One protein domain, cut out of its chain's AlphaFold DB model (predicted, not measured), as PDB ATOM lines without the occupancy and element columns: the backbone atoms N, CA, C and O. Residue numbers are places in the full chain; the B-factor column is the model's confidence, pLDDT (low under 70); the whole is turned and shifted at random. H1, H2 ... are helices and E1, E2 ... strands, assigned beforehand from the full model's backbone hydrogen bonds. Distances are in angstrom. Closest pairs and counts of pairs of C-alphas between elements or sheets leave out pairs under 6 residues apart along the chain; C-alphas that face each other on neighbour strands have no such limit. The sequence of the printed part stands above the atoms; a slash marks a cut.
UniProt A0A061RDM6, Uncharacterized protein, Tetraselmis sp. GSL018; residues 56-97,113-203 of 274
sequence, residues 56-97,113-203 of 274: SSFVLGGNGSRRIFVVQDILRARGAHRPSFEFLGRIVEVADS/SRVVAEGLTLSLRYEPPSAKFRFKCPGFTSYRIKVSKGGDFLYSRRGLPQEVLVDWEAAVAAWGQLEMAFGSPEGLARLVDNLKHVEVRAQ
ATOM      1  N   SER A  56     526.119 713.068 359.073       53.12
ATOM      2  CA  SER A  56     524.755 712.711 358.681       53.12
ATOM      3  C   SER A  56     523.833 713.931 358.727       53.12
ATOM      4  O   SER A  56     523.184 714.205 357.715       53.12
ATOM      5  N   SER A  57     523.849 714.718 359.814       56.97
ATOM      6  CA  SER A  57     523.151 716.011 359.846       56.97
ATOM      7  C   SER A  57     523.752 716.991 358.843       56.97
ATOM      8  O   SER A  57     523.024 717.792 358.254       56.97
ATOM      9  N   PHE A  58     525.064 716.880 358.576       54.56
ATOM     10  CA  PHE A  58     525.766 717.752 357.643       54.56
ATOM     11  C   PHE A  58     525.167 717.734 356.226       54.56
ATOM     12  O   PHE A  58     524.948 718.799 355.643       54.56
ATOM     13  N   VAL A  59     524.887 716.545 355.679       58.31
ATOM     14  CA  VAL A  59     524.478 716.379 354.270       58.31
ATOM     15  C   VAL A  59     522.980 716.140 354.093       58.31
ATOM     16  O   VAL A  59     522.415 716.622 353.118       58.31
ATOM     17  N   LEU A  60     522.339 715.399 355.000       64.12
ATOM     18  CA  LEU A  60     520.990 714.852 354.787       64.12
ATOM     19  C   LEU A  60     519.920 715.462 355.704       64.12
ATOM     20  O   LEU A  60     518.800 714.962 355.768       64.12
ATOM     21  N   GLY A  61     520.263 716.548 356.398       56.88
ATOM     22  CA  GLY A  61     519.366 717.226 357.325       56.88
ATOM     23  C   GLY A  61     519.375 716.575 358.707       56.88
ATOM     24  O   GLY A  61     519.211 715.369 358.876       56.88
ATOM     25  N   GLY A  62     519.579 717.410 359.715       56.31
ATOM     26  CA  GLY A  62     519.426 717.074 361.122       56.31
ATOM     27  C   GLY A  62     519.166 718.358 361.904       56.31
ATOM     28  O   GLY A  62     519.603 719.437 361.494       56.31
ATOM     29  N   ASN A  63     518.421 718.240 363.003       60.06
ATOM     30  CA  ASN A  63     518.024 719.335 363.899       60.06
ATOM     31  C   ASN A  63     517.112 720.402 363.258       60.06
ATOM     32  O   ASN A  63     517.422 721.588 363.300       60.06
ATOM     33  N   GLY A  64     515.982 719.987 362.669       69.06
ATOM     34  CA  GLY A  64     514.915 720.912 362.236       69.06
ATOM     35  C   GLY A  64     515.299 721.854 361.089       69.06
ATOM     36  O   GLY A  64     514.718 722.928 360.946       69.06
ATOM     37  N   SER A  65     516.317 721.479 360.313       79.19
ATOM     38  CA  SER A  65     516.769 722.223 359.143       79.19
ATOM     39  C   SER A  65     516.789 721.312 357.916       79.19
ATOM     40  O   SER A  65     517.414 720.245 357.923       79.19
ATOM     41  N   ARG A  66     516.094 721.733 356.857       87.38
ATOM     42  CA  ARG A  66     516.052 721.035 355.570       87.38
ATOM     43  C   ARG A  66     517.288 721.415 354.765       87.38
ATOM     44  O   ARG A  66     517.614 722.594 354.647       87.38
ATOM     45  N   ARG A  67     518.009 720.436 354.216       91.38
ATOM     46  CA  ARG A  67     519.230 720.683 353.432       91.38
ATOM     47  C   ARG A  67     519.063 720.183 352.014       91.38
ATOM     48  O   ARG A  67     518.650 719.052 351.796       91.38
ATOM     49  N   ILE A  68     519.419 721.042 351.069       94.44
ATOM     50  CA  ILE A  68     519.269 720.803 349.640       94.44
ATOM     51  C   ILE A  68     520.650 720.900 349.002       94.44
ATOM     52  O   ILE A  68     521.365 721.892 349.173       94.44
ATOM     53  N   PHE A  69     521.034 719.870 348.253       96.31
ATOM     54  CA  PHE A  69     522.227 719.902 347.422       96.31
ATOM     55  C   PHE A  69     521.905 720.606 346.101       96.31
ATOM     56  O   PHE A  69     521.220 720.068 345.234       96.31
ATOM     57  N   VAL A  70     522.402 721.825 345.931       97.00
ATOM     58  CA  VAL A  70     522.242 722.591 344.696       97.00
ATOM     59  C   VAL A  70     523.335 722.176 343.716       97.00
ATOM     60  O   VAL A  70     524.519 722.452 343.933       97.00
ATOM     61  N   VAL A  71     522.928 721.507 342.640       97.94
ATOM     62  CA  VAL A  71     523.791 721.025 341.562       97.94
ATOM     63  C   VAL A  71     524.191 722.203 340.676       97.94
ATOM     64  O   VAL A  71     523.354 722.812 340.011       97.94
ATOM     65  N   GLN A  72     525.487 722.508 340.660       97.56
ATOM     66  CA  GLN A  72     526.083 723.529 339.799       97.56
ATOM     67  C   GLN A  72     526.519 722.940 338.456       97.56
ATOM     68  O   GLN A  72     526.319 723.569 337.422       97.56
ATOM     69  N   ASP A  73     527.099 721.735 338.470       97.81
ATOM     70  CA  ASP A  73     527.551 721.050 337.258       97.81
ATOM     71  C   ASP A  73     527.425 719.522 337.375       97.81
ATOM     72  O   ASP A  73     527.509 718.946 338.464       97.81
ATOM     73  N   ILE A  74     527.242 718.857 336.234       97.94
ATOM     74  CA  ILE A  74     527.161 717.400 336.111       97.94
ATOM     75  C   ILE A  74     528.467 716.910 335.484       97.94
ATOM     76  O   ILE A  74     528.603 716.835 334.263       97.94
ATOM     77  N   LEU A  75     529.420 716.528 336.333       97.88
ATOM     78  CA  LEU A  75     530.738 716.041 335.919       97.88
ATOM     79  C   LEU A  75     530.650 714.663 335.250       97.88
ATOM     80  O   LEU A  75     531.410 714.344 334.335       97.88
ATOM     81  N   ARG A  76     529.717 713.821 335.712       97.81
ATOM     82  CA  ARG A  76     529.467 712.490 335.152       97.81
ATOM     83  C   ARG A  76     528.006 712.094 335.324       97.81
ATOM     84  O   ARG A  76     527.471 712.186 336.421       97.81
ATOM     85  N   ALA A  77     527.408 711.540 334.273       97.19
ATOM     86  CA  ALA A  77     526.145 710.810 334.325       97.19
ATOM     87  C   ALA A  77     526.248 709.601 333.389       97.19
ATOM     88  O   ALA A  77     526.456 709.756 332.188       97.19
ATOM     89  N   ARG A  78     526.194 708.387 333.943       97.00
ATOM     90  CA  ARG A  78     526.263 707.137 333.173       97.00
ATOM     91  C   ARG A  78     525.117 706.229 333.589       97.00
ATOM     92  O   ARG A  78     525.079 705.845 334.751       97.00
ATOM     93  N   GLY A  79     524.263 705.847 332.644       92.69
ATOM     94  CA  GLY A  79     523.097 704.976 332.847       92.69
ATOM     95  C   GLY A  79     523.280 703.527 332.388       92.69
ATOM     96  O   GLY A  79     522.313 702.881 331.992       92.69
ATOM     97  N   ALA A  80     524.516 703.021 332.403       91.50
ATOM     98  CA  ALA A  80     524.820 701.615 332.114       91.50
ATOM     99  C   ALA A  80     524.241 700.672 333.194       91.50
ATOM    100  O   ALA A  80     523.588 701.115 334.133       91.50
ATOM    101  N   HIS A  81     524.561 699.372 333.135       90.62
ATOM    102  CA  HIS A  81     524.171 698.388 334.164       90.62
ATOM    103  C   HIS A  81     524.549 698.813 335.598       90.62
ATOM    104  O   HIS A  81     523.938 698.392 336.577       90.62
ATOM    105  N   ARG A  82     525.596 699.630 335.759       94.81
ATOM    106  CA  ARG A  82     525.977 700.208 337.053       94.81
ATOM    107  C   ARG A  82     525.946 701.726 336.962       94.81
ATOM    108  O   ARG A  82     526.991 702.314 336.661       94.81
ATOM    109  N   PRO A  83     524.779 702.353 337.194       97.12
ATOM    110  CA  PRO A  83     524.682 703.791 337.097       97.12
ATOM    111  C   PRO A  83     525.649 704.501 338.030       97.12
ATOM    112  O   PRO A  83     525.876 704.080 339.172       97.12
ATOM    113  N   SER A  84     526.238 705.578 337.527       97.62
ATOM    114  CA  SER A  84     527.151 706.405 338.305       97.62
ATOM    115  C   SER A  84     527.009 707.864 337.925       97.62
ATOM    116  O   SER A  84     527.064 708.205 336.740       97.62
ATOM    117  N   PHE A  85     526.917 708.705 338.942       98.31
ATOM    118  CA  PHE A  85     526.769 710.139 338.821       98.31
ATOM    119  C   PHE A  85     527.825 710.841 339.651       98.31
ATOM    120  O   PHE A  85     528.252 710.332 340.689       98.31
ATOM    121  N   GLU A  86     528.261 711.991 339.170       98.38
ATOM    122  CA  GLU A  86     529.171 712.870 339.879       98.38
ATOM    123  C   GLU A  86     528.762 714.308 339.593       98.38
ATOM    124  O   GLU A  86     528.717 714.730 338.437       98.38
ATOM    125  N   PHE A  87     528.424 715.027 340.654       98.31
ATOM    126  CA  PHE A  87     527.907 716.383 340.611       98.31
ATOM    127  C   PHE A  87     528.845 717.304 341.369       98.31
ATOM    128  O   PHE A  87     529.302 716.954 342.456       98.31
ATOM    129  N   LEU A  88     529.086 718.488 340.822       98.25
ATOM    130  CA  LEU A  88     529.666 719.606 341.551       98.25
ATOM    131  C   LEU A  88     528.524 720.472 342.078       98.25
ATOM    132  O   LEU A  88     527.568 720.746 341.352       98.25
ATOM    133  N   GLY A  89     528.608 720.915 343.327       97.69
ATOM    134  CA  GLY A  89     527.551 721.726 343.906       97.69
ATOM    135  C   GLY A  89     527.859 722.300 345.278       97.69
ATOM    136  O   GLY A  89     529.007 722.372 345.729       97.69
ATOM    137  N   ARG A  90     526.789 722.733 345.938       96.31
ATOM    138  CA  ARG A  90     526.803 723.310 347.283       96.31
ATOM    139  C   ARG A  90     525.604 722.831 348.088       96.31
ATOM    140  O   ARG A  90     524.586 722.469 347.514       96.31
ATOM    141  N   ILE A  91     525.715 722.843 349.410       95.25
ATOM    142  CA  ILE A  91     524.597 722.553 350.311       95.25
ATOM    143  C   ILE A  91     524.013 723.873 350.796       95.25
ATOM    144  O   ILE A  91     524.723 724.708 351.364       95.25
ATOM    145  N   VAL A  92     522.710 724.028 350.592       94.06
ATOM    146  CA  VAL A  92     521.909 725.119 351.139       94.06
ATOM    147  C   VAL A  92     521.037 724.552 352.243       94.06
ATOM    148  O   VAL A  92     520.362 723.543 352.062       94.06
ATOM    149  N   GLU A  93     521.064 725.200 353.395       91.69
ATOM    150  CA  GLU A  93     520.163 724.920 354.500       91.69
ATOM    151  C   GLU A  93     519.007 725.904 354.439       91.69
ATOM    152  O   GLU A  93     519.215 727.119 354.371       91.69
ATOM    153  N   VAL A  94     517.796 725.367 354.449       89.19
ATOM    154  CA  VAL A  94     516.561 726.126 354.526       89.19
ATOM    155  C   VAL A  94     515.997 725.920 355.920       89.19
ATOM    156  O   VAL A  94     515.727 724.793 356.337       89.19
ATOM    157  N   ALA A  95     515.877 727.017 356.665       82.38
ATOM    158  CA  ALA A  95     515.219 726.975 357.957       82.38
ATOM    159  C   ALA A  95     513.743 726.634 357.739       82.38
ATOM    160  O   ALA A  95     513.039 727.379 357.048       82.38
ATOM    161  N   ASP A  96     513.278 725.543 358.347       71.38
ATOM    162  CA  ASP A  96     511.850 725.284 358.425       71.38
ATOM    163  C   ASP A  96     511.242 726.434 359.223       71.38
ATOM    164  O   ASP A  96     511.663 726.738 360.346       71.38
ATOM    165  N   SER A  97     510.279 727.135 358.628       63.09
ATOM    166  CA  SER A  97     509.493 728.129 359.345       63.09
ATOM    167  C   SER A  97     508.624 727.383 360.350       63.09
ATOM    168  O   SER A  97     507.465 727.087 360.065       63.09
ATOM    169  N   SER A 113     517.319 731.048 353.857       88.06
ATOM    170  CA  SER A 113     518.273 730.108 353.290       88.06
ATOM    171  C   SER A 113     519.690 730.580 353.616       88.06
ATOM    172  O   SER A 113     519.983 731.779 353.625       88.06
ATOM    173  N   ARG A 114     520.584 729.641 353.922       90.19
ATOM    174  CA  ARG A 114     522.020 729.917 354.048       90.19
ATOM    175  C   ARG A 114     522.826 728.848 353.337       90.19
ATOM    176  O   ARG A 114     522.480 727.669 353.374       90.19
ATOM    177  N   VAL A 115     523.927 729.249 352.719       92.62
ATOM    178  CA  VAL A 115     524.875 728.295 352.144       92.62
ATOM    179  C   VAL A 115     525.742 727.740 353.272       92.62
ATOM    180  O   VAL A 115     526.406 728.499 353.975       92.62
ATOM    181  N   VAL A 116     525.719 726.421 353.467       92.44
ATOM    182  CA  VAL A 116     526.489 725.741 354.526       92.44
ATOM    183  C   VAL A 116     527.866 725.339 354.022       92.44
ATOM    184  O   VAL A 116     528.856 725.422 354.748       92.44
ATOM    185  N   ALA A 117     527.937 724.884 352.772       92.81
ATOM    186  CA  ALA A 117     529.172 724.398 352.182       92.81
ATOM    187  C   ALA A 117     529.143 724.497 350.661       92.81
ATOM    188  O   ALA A 117     528.140 724.169 350.036       92.81
ATOM    189  N   GLU A 118     530.273 724.886 350.078       96.25
ATOM    190  CA  GLU A 118     530.460 725.049 348.635       96.25
ATOM    191  C   GLU A 118     531.644 724.230 348.121       96.25
ATOM    192  O   GLU A 118     532.508 723.806 348.900       96.25
ATOM    193  N   GLY A 119     531.681 724.029 346.800       95.88
ATOM    194  CA  GLY A 119     532.735 723.264 346.133       95.88
ATOM    195  C   GLY A 119     532.698 721.783 346.503       95.88
ATOM    196  O   GLY A 119     533.744 721.155 346.668       95.88
ATOM    197  N   LEU A 120     531.494 721.246 346.703       97.06
ATOM    198  CA  LEU A 120     531.272 719.857 347.076       97.06
ATOM    199  C   LEU A 120     531.098 718.990 345.837       97.06
ATOM    200  O   LEU A 120     530.427 719.375 344.882       97.06
ATOM    201  N   THR A 121     531.634 717.780 345.904       98.06
ATOM    202  CA  THR A 121     531.400 716.729 344.922       98.06
ATOM    203  C   THR A 121     530.469 715.685 345.521       98.06
ATOM    204  O   THR A 121     530.829 715.016 346.489       98.06
ATOM    205  N   LEU A 122     529.279 715.538 344.942       97.94
ATOM    206  CA  LEU A 122     528.315 714.493 345.276       97.94
ATOM    207  C   LEU A 122     528.425 713.366 344.247       97.94
ATOM    208  O   LEU A 122     528.176 713.560 343.061       97.94
ATOM    209  N   SER A 123     528.773 712.171 344.705       98.12
ATOM    210  CA  SER A 123     528.850 710.961 343.893       98.12
ATOM    211  C   SER A 123     527.728 710.003 344.275       98.12
ATOM    212  O   SER A 123     527.631 709.590 345.430       98.12
ATOM    213  N   LEU A 124     526.949 709.573 343.284       97.81
ATOM    214  CA  LEU A 124     525.963 708.500 343.418       97.81
ATOM    215  C   LEU A 124     526.429 707.304 342.601       97.81
ATOM    216  O   LEU A 124     526.669 707.430 341.403       97.81
ATOM    217  N   ARG A 125     526.563 706.132 343.219       97.50
ATOM    218  CA  ARG A 125     526.971 704.915 342.509       97.50
ATOM    219  C   ARG A 125     526.074 703.754 342.881       97.50
ATOM    220  O   ARG A 125     525.938 703.441 344.058       97.50
ATOM    221  N   TYR A 126     525.510 703.091 341.880       97.00
ATOM    222  CA  TYR A 126     524.805 701.839 342.094       97.00
ATOM    223  C   TYR A 126     525.802 700.697 342.306       97.00
ATOM    224  O   TYR A 126     526.664 700.428 341.461       97.00
ATOM    225  N   GLU A 127     525.664 700.006 343.428       93.56
ATOM    226  CA  GLU A 127     526.351 698.751 343.708       93.56
ATOM    227  C   GLU A 127     525.292 697.647 343.727       93.56
ATOM    228  O   GLU A 127     524.337 697.782 344.481       93.56
ATOM    229  N   PRO A 128     525.400 696.558 342.947       91.25
ATOM    230  CA  PRO A 128     524.415 695.484 343.017       91.25
ATOM    231  C   PRO A 128     524.208 695.002 344.468       91.25
ATOM    232  O   PRO A 128     525.190 694.720 345.165       91.25
ATOM    233  N   PRO A 129     522.958 694.943 344.965       89.62
ATOM    234  CA  PRO A 129     522.690 694.504 346.328       89.62
ATOM    235  C   PRO A 129     523.027 693.020 346.486       89.62
ATOM    236  O   PRO A 129     522.676 692.207 345.632       89.62
ATOM    237  N   SER A 130     523.642 692.654 347.612       89.44
ATOM    238  CA  SER A 130     523.761 691.246 347.999       89.44
ATOM    239  C   SER A 130     522.387 690.671 348.364       89.44
ATOM    240  O   SER A 130     521.484 691.415 348.757       89.44
ATOM    241  N   ALA A 131     522.228 689.344 348.301       89.25
ATOM    242  CA  ALA A 131     520.997 688.677 348.742       89.25
ATOM    243  C   ALA A 131     520.627 689.061 350.190       89.25
ATOM    244  O   ALA A 131     519.480 689.397 350.479       89.25
ATOM    245  N   LYS A 132     521.634 689.147 351.071       88.69
ATOM    246  CA  LYS A 132     521.479 689.608 352.461       88.69
ATOM    247  C   LYS A 132     520.935 691.038 352.550       88.69
ATOM    248  O   LYS A 132     520.096 691.307 353.403       88.69
ATOM    249  N   PHE A 133     521.389 691.950 351.684       86.00
ATOM    250  CA  PHE A 133     520.886 693.327 351.655       86.00
ATOM    251  C   PHE A 133     519.422 693.377 351.214       86.00
ATOM    252  O   PHE A 133     518.621 694.045 351.856       86.00
ATOM    253  N   ARG A 134     519.055 692.640 350.157       87.56
ATOM    254  CA  ARG A 134     517.663 692.596 349.672       87.56
ATOM    255  C   ARG A 134     516.699 692.099 350.745       87.56
ATOM    256  O   ARG A 134     515.622 692.661 350.888       87.56
ATOM    257  N   PHE A 135     517.106 691.078 351.499       88.94
ATOM    258  CA  PHE A 135     516.293 690.512 352.570       88.94
ATOM    259  C   PHE A 135     516.149 691.461 353.767       88.94
ATOM    260  O   PHE A 135     515.058 691.612 354.303       88.94
ATOM    261  N   LYS A 136     517.236 692.129 354.180       87.38
ATOM    262  CA  LYS A 136     517.224 693.028 355.347       87.38
ATOM    263  C   LYS A 136     516.602 694.397 355.071       87.38
ATOM    264  O   LYS A 136     516.131 695.038 356.005       87.38
ATOM    265  N   CYS A 137     516.641 694.867 353.828       85.31
ATOM    266  CA  CYS A 137     516.260 696.231 353.459       85.31
ATOM    267  C   CYS A 137     515.231 696.233 352.313       85.31
ATOM    268  O   CYS A 137     515.503 696.825 351.257       85.31
ATOM    269  N   PRO A 138     514.070 695.566 352.467       87.00
ATOM    270  CA  PRO A 138     513.034 695.607 351.443       87.00
ATOM    271  C   PRO A 138     512.581 697.065 351.264       87.00
ATOM    272  O   PRO A 138     512.332 697.768 352.237       87.00
ATOM    273  N   GLY A 139     512.553 697.554 350.024       89.69
ATOM    274  CA  GLY A 139     512.222 698.953 349.717       89.69
ATOM    275  C   GLY A 139     513.421 699.900 349.592       89.69
ATOM    276  O   GLY A 139     513.235 701.066 349.247       89.69
ATOM    277  N   PHE A 140     514.652 699.417 349.790       93.00
ATOM    278  CA  PHE A 140     515.864 700.192 349.516       93.00
ATOM    279  C   PHE A 140     516.604 699.687 348.277       93.00
ATOM    280  O   PHE A 140     516.617 698.505 347.929       93.00
ATOM    281  N   THR A 141     517.268 700.618 347.614       93.62
ATOM    282  CA  THR A 141     518.215 700.409 346.532       93.62
ATOM    283  C   THR A 141     519.618 700.564 347.063       93.62
ATOM    284  O   THR A 141     519.899 701.307 348.001       93.62
ATOM    285  N   SER A 142     520.546 699.857 346.439       94.31
ATOM    286  CA  SER A 142     521.922 699.806 346.914       94.31
ATOM    287  C   SER A 142     522.794 700.885 346.263       94.31
ATOM    288  O   SER A 142     523.980 700.693 346.001       94.31
ATOM    289  N   TYR A 143     522.194 702.053 346.021       96.12
ATOM    290  CA  TYR A 143     522.951 703.251 345.702       96.12
ATOM    291  C   TYR A 143     523.766 703.689 346.914       96.12
ATOM    292  O   TYR A 143     523.308 703.670 348.062       96.12
ATOM    293  N   ARG A 144     525.002 704.078 346.630       95.44
ATOM    294  CA  ARG A 144     525.925 704.676 347.576       95.44
ATOM    295  C   ARG A 144     526.076 706.153 347.258       95.44
ATOM    296  O   ARG A 144     526.482 706.512 346.153       95.44
ATOM    297  N   ILE A 145     525.778 706.976 348.251       95.62
ATOM    298  CA  ILE A 145     526.066 708.403 348.283       95.62
ATOM    299  C   ILE A 145     527.468 708.577 348.844       95.62
ATOM    300  O   ILE A 145     527.800 707.989 349.873       95.62
ATOM    301  N   LYS A 146     528.275 709.412 348.196       96.44
ATOM    302  CA  LYS A 146     529.544 709.912 348.719       96.44
ATOM    303  C   LYS A 146     529.606 711.420 348.508       96.44
ATOM    304  O   LYS A 146     529.364 711.873 347.396       96.44
ATOM    305  N   VAL A 147     529.967 712.172 349.540       96.12
ATOM    306  CA  VAL A 147     530.264 713.605 349.445       96.12
ATOM    307  C   VAL A 147     531.728 713.836 349.788       96.12
ATOM    308  O   VAL A 147     532.242 713.302 350.776       96.12
ATOM    309  N   SER A 148     532.400 714.623 348.960       96.81
ATOM    310  CA  SER A 148     533.781 715.057 349.156       96.81
ATOM    311  C   SER A 148     533.926 716.548 348.875       96.81
ATOM    312  O   SER A 148     533.097 717.135 348.185       96.81
ATOM    313  N   LYS A 149     534.980 717.167 349.404       96.31
ATOM    314  CA  LYS A 149     535.359 718.551 349.106       96.31
ATOM    315  C   LYS A 149     536.811 718.558 348.648       96.31
ATOM    316  O   LYS A 149     537.716 718.315 349.439       96.31
ATOM    317  N   GLY A 150     537.029 718.767 347.351       93.88
ATOM    318  CA  GLY A 150     538.340 718.523 346.750       93.88
ATOM    319  C   GLY A 150     538.756 717.055 346.918       93.88
ATOM    320  O   GLY A 150     538.047 716.158 346.466       93.88
ATOM    321  N   GLY A 151     539.891 716.815 347.577       92.25
ATOM    322  CA  GLY A 151     540.385 715.467 347.890       92.25
ATOM    323  C   GLY A 151     539.821 714.864 349.181       92.25
ATOM    324  O   GLY A 151     539.956 713.658 349.394       92.25
ATOM    325  N   ASP A 152     539.166 715.672 350.017       95.19
ATOM    326  CA  ASP A 152     538.770 715.266 351.361       95.19
ATOM    327  C   ASP A 152     537.405 714.586 351.355       95.19
ATOM    328  O   ASP A 152     536.411 715.097 350.829       95.19
ATOM    329  N   PHE A 153     537.349 713.402 351.957       94.06
ATOM    330  CA  PHE A 153     536.115 712.658 352.145       94.06
ATOM    331  C   PHE A 153     535.330 713.214 353.336       94.06
ATOM    332  O   PHE A 153     535.874 713.315 354.431       94.06
ATOM    333  N   LEU A 154     534.048 713.530 353.127       90.88
ATOM    334  CA  LEU A 154     533.189 714.090 354.173       90.88
ATOM    335  C   LEU A 154     532.125 713.103 354.651       90.88
ATOM    336  O   LEU A 154     531.867 712.996 355.844       90.88
ATOM    337  N   TYR A 155     531.473 712.403 353.720       91.00
ATOM    338  CA  TYR A 155     530.300 711.595 354.041       91.00
ATOM    339  C   TYR A 155     530.106 710.441 353.061       91.00
ATOM    340  O   TYR A 155     530.302 710.601 351.855       91.00
ATOM    341  N   SER A 156     529.677 709.278 353.556       92.00
ATOM    342  CA  SER A 156     529.228 708.157 352.726       92.00
ATOM    343  C   SER A 156     528.052 707.460 353.379       92.00
ATOM    344  O   SER A 156     528.133 707.064 354.537       92.00
ATOM    345  N   ARG A 157     527.022 707.172 352.589       90.25
ATOM    346  CA  ARG A 157     525.912 706.313 353.001       90.25
ATOM    347  C   ARG A 157     525.537 705.368 351.885       90.25
ATOM    348  O   ARG A 157     525.619 705.714 350.713       90.25
ATOM    349  N   ARG A 158     525.127 704.163 352.259       91.50
ATOM    350  CA  ARG A 158     524.574 703.170 351.344       91.50
ATOM    351  C   ARG A 158     523.116 702.933 351.699       91.50
ATOM    352  O   ARG A 158     522.773 702.941 352.878       91.50
ATOM    353  N   GLY A 159     522.298 702.683 350.686       90.94
ATOM    354  CA  GLY A 159     520.870 702.469 350.874       90.94
ATOM    355  C   GLY A 159     520.108 703.768 350.675       90.94
ATOM    356  O   GLY A 159     520.082 704.614 351.565       90.94
ATOM    357  N   LEU A 160     519.484 703.898 349.511       93.62
ATOM    358  CA  LEU A 160     518.495 704.932 349.219       93.62
ATOM    359  C   LEU A 160     517.128 704.277 349.010       93.62
ATOM    360  O   LEU A 160     517.102 703.093 348.688       93.62
ATOM    361  N   PRO A 161     515.996 704.972 349.190       95.25
ATOM    362  CA  PRO A 161     514.689 704.398 348.873       95.25
ATOM    363  C   PRO A 161     514.602 703.870 347.429       95.25
ATOM    364  O   PRO A 161     515.401 704.233 346.565       95.25
ATOM    365  N   GLN A 162     513.652 702.983 347.149       95.88
ATOM    366  CA  GLN A 162     513.353 702.559 345.774       95.88
ATOM    367  C   GLN A 162     512.662 703.633 344.953       95.88
ATOM    368  O   GLN A 162     512.733 703.579 343.733       95.88
ATOM    369  N   GLU A 163     512.077 704.622 345.610       96.88
ATOM    370  CA  GLU A 163     511.335 705.695 344.975       96.88
ATOM    371  C   GLU A 163     512.129 707.006 344.988       96.88
ATOM    372  O   GLU A 163     512.735 707.374 346.000       96.88
ATOM    373  N   VAL A 164     512.108 707.705 343.854       96.94
ATOM    374  CA  VAL A 164     512.617 709.068 343.683       96.94
ATOM    375  C   VAL A 164     511.451 709.957 343.279       96.94
ATOM    376  O   VAL A 164     510.824 709.718 342.246       96.94
ATOM    377  N   LEU A 165     511.184 710.986 344.075       97.31
ATOM    378  CA  LEU A 165     510.192 712.005 343.758       97.31
ATOM    379  C   LEU A 165     510.852 713.102 342.929       97.31
ATOM    380  O   LEU A 165     511.949 713.556 343.256       97.31
ATOM    381  N   VAL A 166     510.196 713.519 341.855       97.62
ATOM    382  CA  VAL A 166     510.727 714.506 340.916       97.62
ATOM    383  C   VAL A 166     509.701 715.599 340.668       97.62
ATOM    384  O   VAL A 166     508.595 715.327 340.199       97.62
ATOM    385  N   ASP A 167     510.113 716.835 340.919       97.19
ATOM    386  CA  ASP A 167     509.412 718.038 340.496       97.19
ATOM    387  C   ASP A 167     510.124 718.613 339.268       97.19
ATOM    388  O   ASP A 167     511.225 719.165 339.356       97.19
ATOM    389  N   TRP A 168     509.505 718.443 338.102       96.56
ATOM    390  CA  TRP A 168     510.058 718.901 336.830       96.56
ATOM    391  C   TRP A 168     510.010 720.418 336.669       96.56
ATOM    392  O   TRP A 168     510.894 720.975 336.019       96.56
ATOM    393  N   GLU A 169     509.010 721.081 337.253       95.31
ATOM    394  CA  GLU A 169     508.849 722.532 337.153       95.31
ATOM    395  C   GLU A 169     509.893 723.240 338.014       95.31
ATOM    396  O   GLU A 169     510.554 724.171 337.553       95.31
ATOM    397  N   ALA A 170     510.107 722.744 339.235       94.31
ATOM    398  CA  ALA A 170     511.137 723.257 340.132       94.31
ATOM    399  C   ALA A 170     512.547 722.707 339.834       94.31
ATOM    400  O   ALA A 170     513.518 723.134 340.459       94.31
ATOM    401  N   ALA A 171     512.668 721.756 338.901       96.94
ATOM    402  CA  ALA A 171     513.893 721.023 338.593       96.94
ATOM    403  C   ALA A 171     514.550 720.388 339.840       96.94
ATOM    404  O   ALA A 171     515.760 720.497 340.053       96.94
ATOM    405  N   VAL A 172     513.753 719.709 340.671       96.56
ATOM    406  CA  VAL A 172     514.203 719.085 341.924       96.56
ATOM    407  C   VAL A 172     513.951 717.584 341.935       96.56
ATOM    408  O   VAL A 172     512.913 717.104 341.489       96.56
ATOM    409  N   ALA A 173     514.900 716.839 342.500       97.12
ATOM    410  CA  ALA A 173     514.749 715.428 342.827       97.12
ATOM    411  C   ALA A 173     514.904 715.210 344.338       97.12
ATOM    412  O   ALA A 173     515.928 715.577 344.917       97.12
ATOM    413  N   ALA A 174     513.919 714.569 344.961       95.62
ATOM    414  CA  ALA A 174     513.952 714.138 346.351       95.62
ATOM    415  C   ALA A 174     514.040 712.609 346.425       95.62
ATOM    416  O   ALA A 174     513.197 711.880 345.900       95.62
ATOM    417  N   TRP A 175     515.081 712.109 347.086       95.44
ATOM    418  CA  TRP A 175     515.387 710.689 347.193       95.44
ATOM    419  C   TRP A 175     515.647 710.300 348.649       95.44
ATOM    420  O   TRP A 175     516.784 710.219 349.131       95.44
ATOM    421  N   GLY A 176     514.559 710.082 349.385       90.94
ATOM    422  CA  GLY A 176     514.609 709.948 350.837       90.94
ATOM    423  C   GLY A 176     515.060 711.258 351.474       90.94
ATOM    424  O   GLY A 176     514.382 712.265 351.351       90.94
ATOM    425  N   GLN A 177     516.215 711.240 352.138       89.75
ATOM    426  CA  GLN A 177     516.784 712.431 352.787       89.75
ATOM    427  C   GLN A 177     517.720 713.236 351.871       89.75
ATOM    428  O   GLN A 177     518.235 714.275 352.270       89.75
ATOM    429  N   LEU A 178     518.011 712.731 350.668       93.81
ATOM    430  CA  LEU A 178     518.810 713.458 349.691       93.81
ATOM    431  C   LEU A 178     517.877 714.285 348.814       93.81
ATOM    432  O   LEU A 178     517.148 713.727 348.000       93.81
ATOM    433  N   GLU A 179     517.956 715.602 348.929       95.06
ATOM    434  CA  GLU A 179     517.290 716.519 348.010       95.06
ATOM    435  C   GLU A 179     518.315 717.203 347.116       95.06
ATOM    436  O   GLU A 179     519.342 717.696 347.588       95.06
ATOM    437  N   MET A 180     518.041 717.225 345.816       97.25
ATOM    438  CA  MET A 180     518.906 717.818 344.808       97.25
ATOM    439  C   MET A 180     518.120 718.822 343.979       97.25
ATOM    440  O   MET A 180     517.123 718.455 343.362       97.25
ATOM    441  N   ALA A 181     518.599 720.061 343.923       97.00
ATOM    442  CA  ALA A 181     518.057 721.090 343.044       97.00
ATOM    443  C   ALA A 181     518.990 721.303 341.854       97.00
ATOM    444  O   ALA A 181     520.193 721.502 342.033       97.00
ATOM    445  N   PHE A 182     518.442 721.264 340.646       97.50
ATOM    446  CA  PHE A 182     519.181 721.461 339.407       97.50
ATOM    447  C   PHE A 182     518.967 722.879 338.890       97.50
ATOM    448  O   PHE A 182     517.870 723.420 338.954       97.50
ATOM    449  N   GLY A 183     520.010 723.477 338.310       94.62
ATOM    450  CA  GLY A 183     519.888 724.796 337.676       94.62
ATOM    451  C   GLY A 183     519.047 724.809 336.390       94.62
ATOM    452  O   GLY A 183     518.843 725.874 335.819       94.62
ATOM    453  N   SER A 184     518.616 723.644 335.894       95.31
ATOM    454  CA  SER A 184     517.800 723.514 334.682       95.31
ATOM    455  C   SER A 184     517.034 722.179 334.654       95.31
ATOM    456  O   SER A 184     517.567 721.175 335.155       95.31
ATOM    457  N   PRO A 185     515.840 722.122 334.033       96.88
ATOM    458  CA  PRO A 185     515.100 720.876 333.826       96.88
ATOM    459  C   PRO A 185     515.888 719.830 333.025       96.88
ATOM    460  O   PRO A 185     515.770 718.635 333.280       96.88
ATOM    461  N   GLU A 186     516.752 720.249 332.097       97.62
ATOM    462  CA  GLU A 186     517.603 719.347 331.318       97.62
ATOM    463  C   GLU A 186     518.643 718.640 332.197       97.62
ATOM    464  O   GLU A 186     518.979 717.477 331.964       97.62
ATOM    465  N   GLY A 187     519.160 719.325 333.222       97.25
ATOM    466  CA  GLY A 187     520.060 718.724 334.206       97.25
ATOM    467  C   GLY A 187     519.371 717.615 335.002       97.25
ATOM    468  O   GLY A 187     519.934 716.530 335.166       97.25
ATOM    469  N   LEU A 188     518.131 717.866 335.424       97.94
ATOM    470  CA  LEU A 188     517.283 716.876 336.081       97.94
ATOM    471  C   LEU A 188     516.950 715.704 335.141       97.94
ATOM    472  O   LEU A 188     517.087 714.547 335.538       97.94
ATOM    473  N   ALA A 189     516.604 715.979 333.880       98.00
ATOM    474  CA  ALA A 189     516.338 714.948 332.876       98.00
ATOM    475  C   ALA A 189     517.538 714.007 332.702       98.00
ATOM    476  O   ALA A 189     517.382 712.790 332.737       98.00
ATOM    477  N   ARG A 190     518.766 714.546 332.652       97.69
ATOM    478  CA  ARG A 190     519.990 713.726 332.586       97.69
ATOM    479  C   ARG A 190     520.152 712.787 333.777       97.69
ATOM    480  O   ARG A 190     520.661 711.681 333.587       97.69
ATOM    481  N   LEU A 191     519.774 713.207 334.987       97.69
ATOM    482  CA  LEU A 191     519.742 712.305 336.139       97.69
ATOM    483  C   LEU A 191     518.719 711.191 335.881       97.69
ATOM    484  O   LEU A 191     519.092 710.019 335.894       97.69
ATOM    485  N   VAL A 192     517.467 711.562 335.604       97.88
ATOM    486  CA  VAL A 192     516.334 710.635 335.463       97.88
ATOM    487  C   VAL A 192     516.555 709.605 334.350       97.88
ATOM    488  O   VAL A 192     516.417 708.411 334.602       97.88
ATOM    489  N   ASP A 193     517.002 710.025 333.167       97.69
ATOM    490  CA  ASP A 193     517.230 709.144 332.010       97.69
ATOM    491  C   ASP A 193     518.286 708.057 332.282       97.69
ATOM    492  O   ASP A 193     518.264 706.959 331.712       97.69
ATOM    493  N   ASN A 194     519.237 708.362 333.168       97.75
ATOM    494  CA  ASN A 194     520.346 707.479 333.508       97.75
ATOM    495  C   ASN A 194     520.104 706.678 334.795       97.75
ATOM    496  O   ASN A 194     520.890 705.777 335.101       97.75
ATOM    497  N   LEU A 195     519.048 706.973 335.557       96.94
ATOM    498  CA  LEU A 195     518.696 706.199 336.741       96.94
ATOM    499  C   LEU A 195     518.218 704.797 336.340       96.94
ATOM    500  O   LEU A 195     517.512 704.598 335.352       96.94
ATOM    501  N   LYS A 196     518.630 703.795 337.122       96.50
ATOM    502  CA  LYS A 196     518.171 702.399 337.010       96.50
ATOM    503  C   LYS A 196     517.866 701.845 338.395       96.50
ATOM    504  O   LYS A 196     518.421 702.321 339.385       96.50
ATOM    505  N   HIS A 197     517.051 700.794 338.449       94.81
ATOM    506  CA  HIS A 197     516.692 700.082 339.685       94.81
ATOM    507  C   HIS A 197     515.935 700.933 340.714       94.81
ATOM    508  O   HIS A 197     515.945 700.600 341.894       94.81
ATOM    509  N   VAL A 198     515.308 702.018 340.265       96.19
ATOM    510  CA  VAL A 198     514.493 702.935 341.065       96.19
ATOM    511  C   VAL A 198     513.207 703.241 340.307       96.19
ATOM    512  O   VAL A 198     513.201 703.244 339.075       96.19
ATOM    513  N   GLU A 199     512.137 703.499 341.041       97.31
ATOM    514  CA  GLU A 199     510.885 704.045 340.540       97.31
ATOM    515  C   GLU A 199     510.962 705.572 340.600       97.31
ATOM    516  O   GLU A 199     511.282 706.145 341.640       97.31
ATOM    517  N   VAL A 200     510.690 706.237 339.480       97.69
ATOM    518  CA  VAL A 200     510.656 707.702 339.409       97.69
ATOM    519  C   VAL A 200     509.200 708.142 339.397       97.69
ATOM    520  O   VAL A 200     508.454 707.755 338.496       97.69
ATOM    521  N   ARG A 201     508.796 708.956 340.375       97.81
ATOM    522  CA  ARG A 201     507.449 709.530 340.451       97.81
ATOM    523  C   ARG A 201     507.495 711.034 340.254       97.81
ATOM    524  O   ARG A 201     508.199 711.739 340.970       97.81
ATOM    525  N   ALA A 202     506.725 711.521 339.287       96.00
ATOM    526  CA  ALA A 202     506.550 712.948 339.075       96.00
ATOM    527  C   ALA A 202     505.513 713.487 340.071       96.00
ATOM    528  O   ALA A 202     504.359 713.057 340.047       96.00
ATOM    529  N   GLN A 203     505.917 714.410 340.938       92.50
ATOM    530  CA  GLN A 203     505.041 715.049 341.914       92.50
ATOM    531  C   GLN A 203     505.532 716.478 342.182       92.50
ATOM    532  O   GLN A 203     506.736 716.657 342.367       92.50
TER     533      GLN A 203
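What this domain is: This is residues 56 to 97 and 113 to 203 of the 274 residues of an uncharacterized protein of Tetraselmis sp. GSL018 (UniProt A0A061RDM6). One strongly twisted sheet of nine strands folds back on itself, with the long strands E5, E4, E3 and E2 as one leaf, the short strands E8, E7, E6 and E9 as the other, and E1 as the hinge. H3 packs on E1 and the short strands, small H1 is on the opposite face, and H2 lies at one end of the long strands and only grazes the sheet. The printed part has 133 residues, with three named helices and nine named strands in the order H1 E1 E2 E3 H2 E4 E5 E6 E7 E8 H3 E9; the class is mixed, helices and strands. The sheet is mixed, in the order E5 E4 E3 E2 E1 E8 E7 E6 E9. The whole is compact, with a radius of gyration of the C-alphas of 14.3 A and spans of 41 by 33 by 30 A.

Where its parts are: E1, residues 65 to 78, spans 31.5 A from C-alpha 65 at (516.769, 722.223, 359.143) and bends by 86 degrees at residue 75. E2, residues 84 to 95, spans 30.8 A; E3, residues 113 to 126, 31.1 A; E4, residues 140 to 149, 26.8 A; E5, residues 152 to 161, 26.5 A. The short strands are E6, residues 163 to 167, E7, 172 to 175, E8, 178 to 182, and E9, 199 to 202, ending at (506.550, 712.948, 339.075). H1 is residues 56 to 60, H2 131 to 136 and H3 185 to 194, 14.4 A long.

How they stand to each other: E1 and E2 form an antiparallel hairpin, with N 70 and O 90 2.8 A apart. E3 is antiparallel to E2, N 87 to O 122 at 2.8 A, and to E4, N 123 to O 146 at 2.8 A. E4 and E5 are a hairpin, N 145 to O 157 at 2.8 A. E1 and E8 are parallel, N 69 to O 179 at 2.8 A. E6, E7 and E8 form a meander, each strand the antiparallel neighbour of the one before, with N 174 to O 165 and N 180 to O 173 at 2.8 A. E9 is parallel to E6, N 164 to O 199 at 2.8 A. E8, H3 and E9 make a split strand-helix-strand unit, two strands running the same way with E7 and E6 between them; its crossover is right-handed. H3 is at a height over the sheet of 5.9 A, only just over E8 with 3 of its 10 C-alphas, slantwise at 41 degrees on the local plane; its closest C-alphas to E1 are Asn 194 and Arg 78, 5.9 A. Every O i to N i+4 pair is within hydrogen-bond range in H1 and H2, and 5 of 6 in H3.

The domain as a whole: The C-alphas of Ser 97 and Ala 131 are the farthest apart, at 42.4 A. Residues 98 to 112 are not printed, and C-alphas 97 and 113 are 10.8 A apart across the cut. No link is long among those printed whole. The mean pLDDT of the printed part is 91.6; residues 56 to 64 and 97 are under 70.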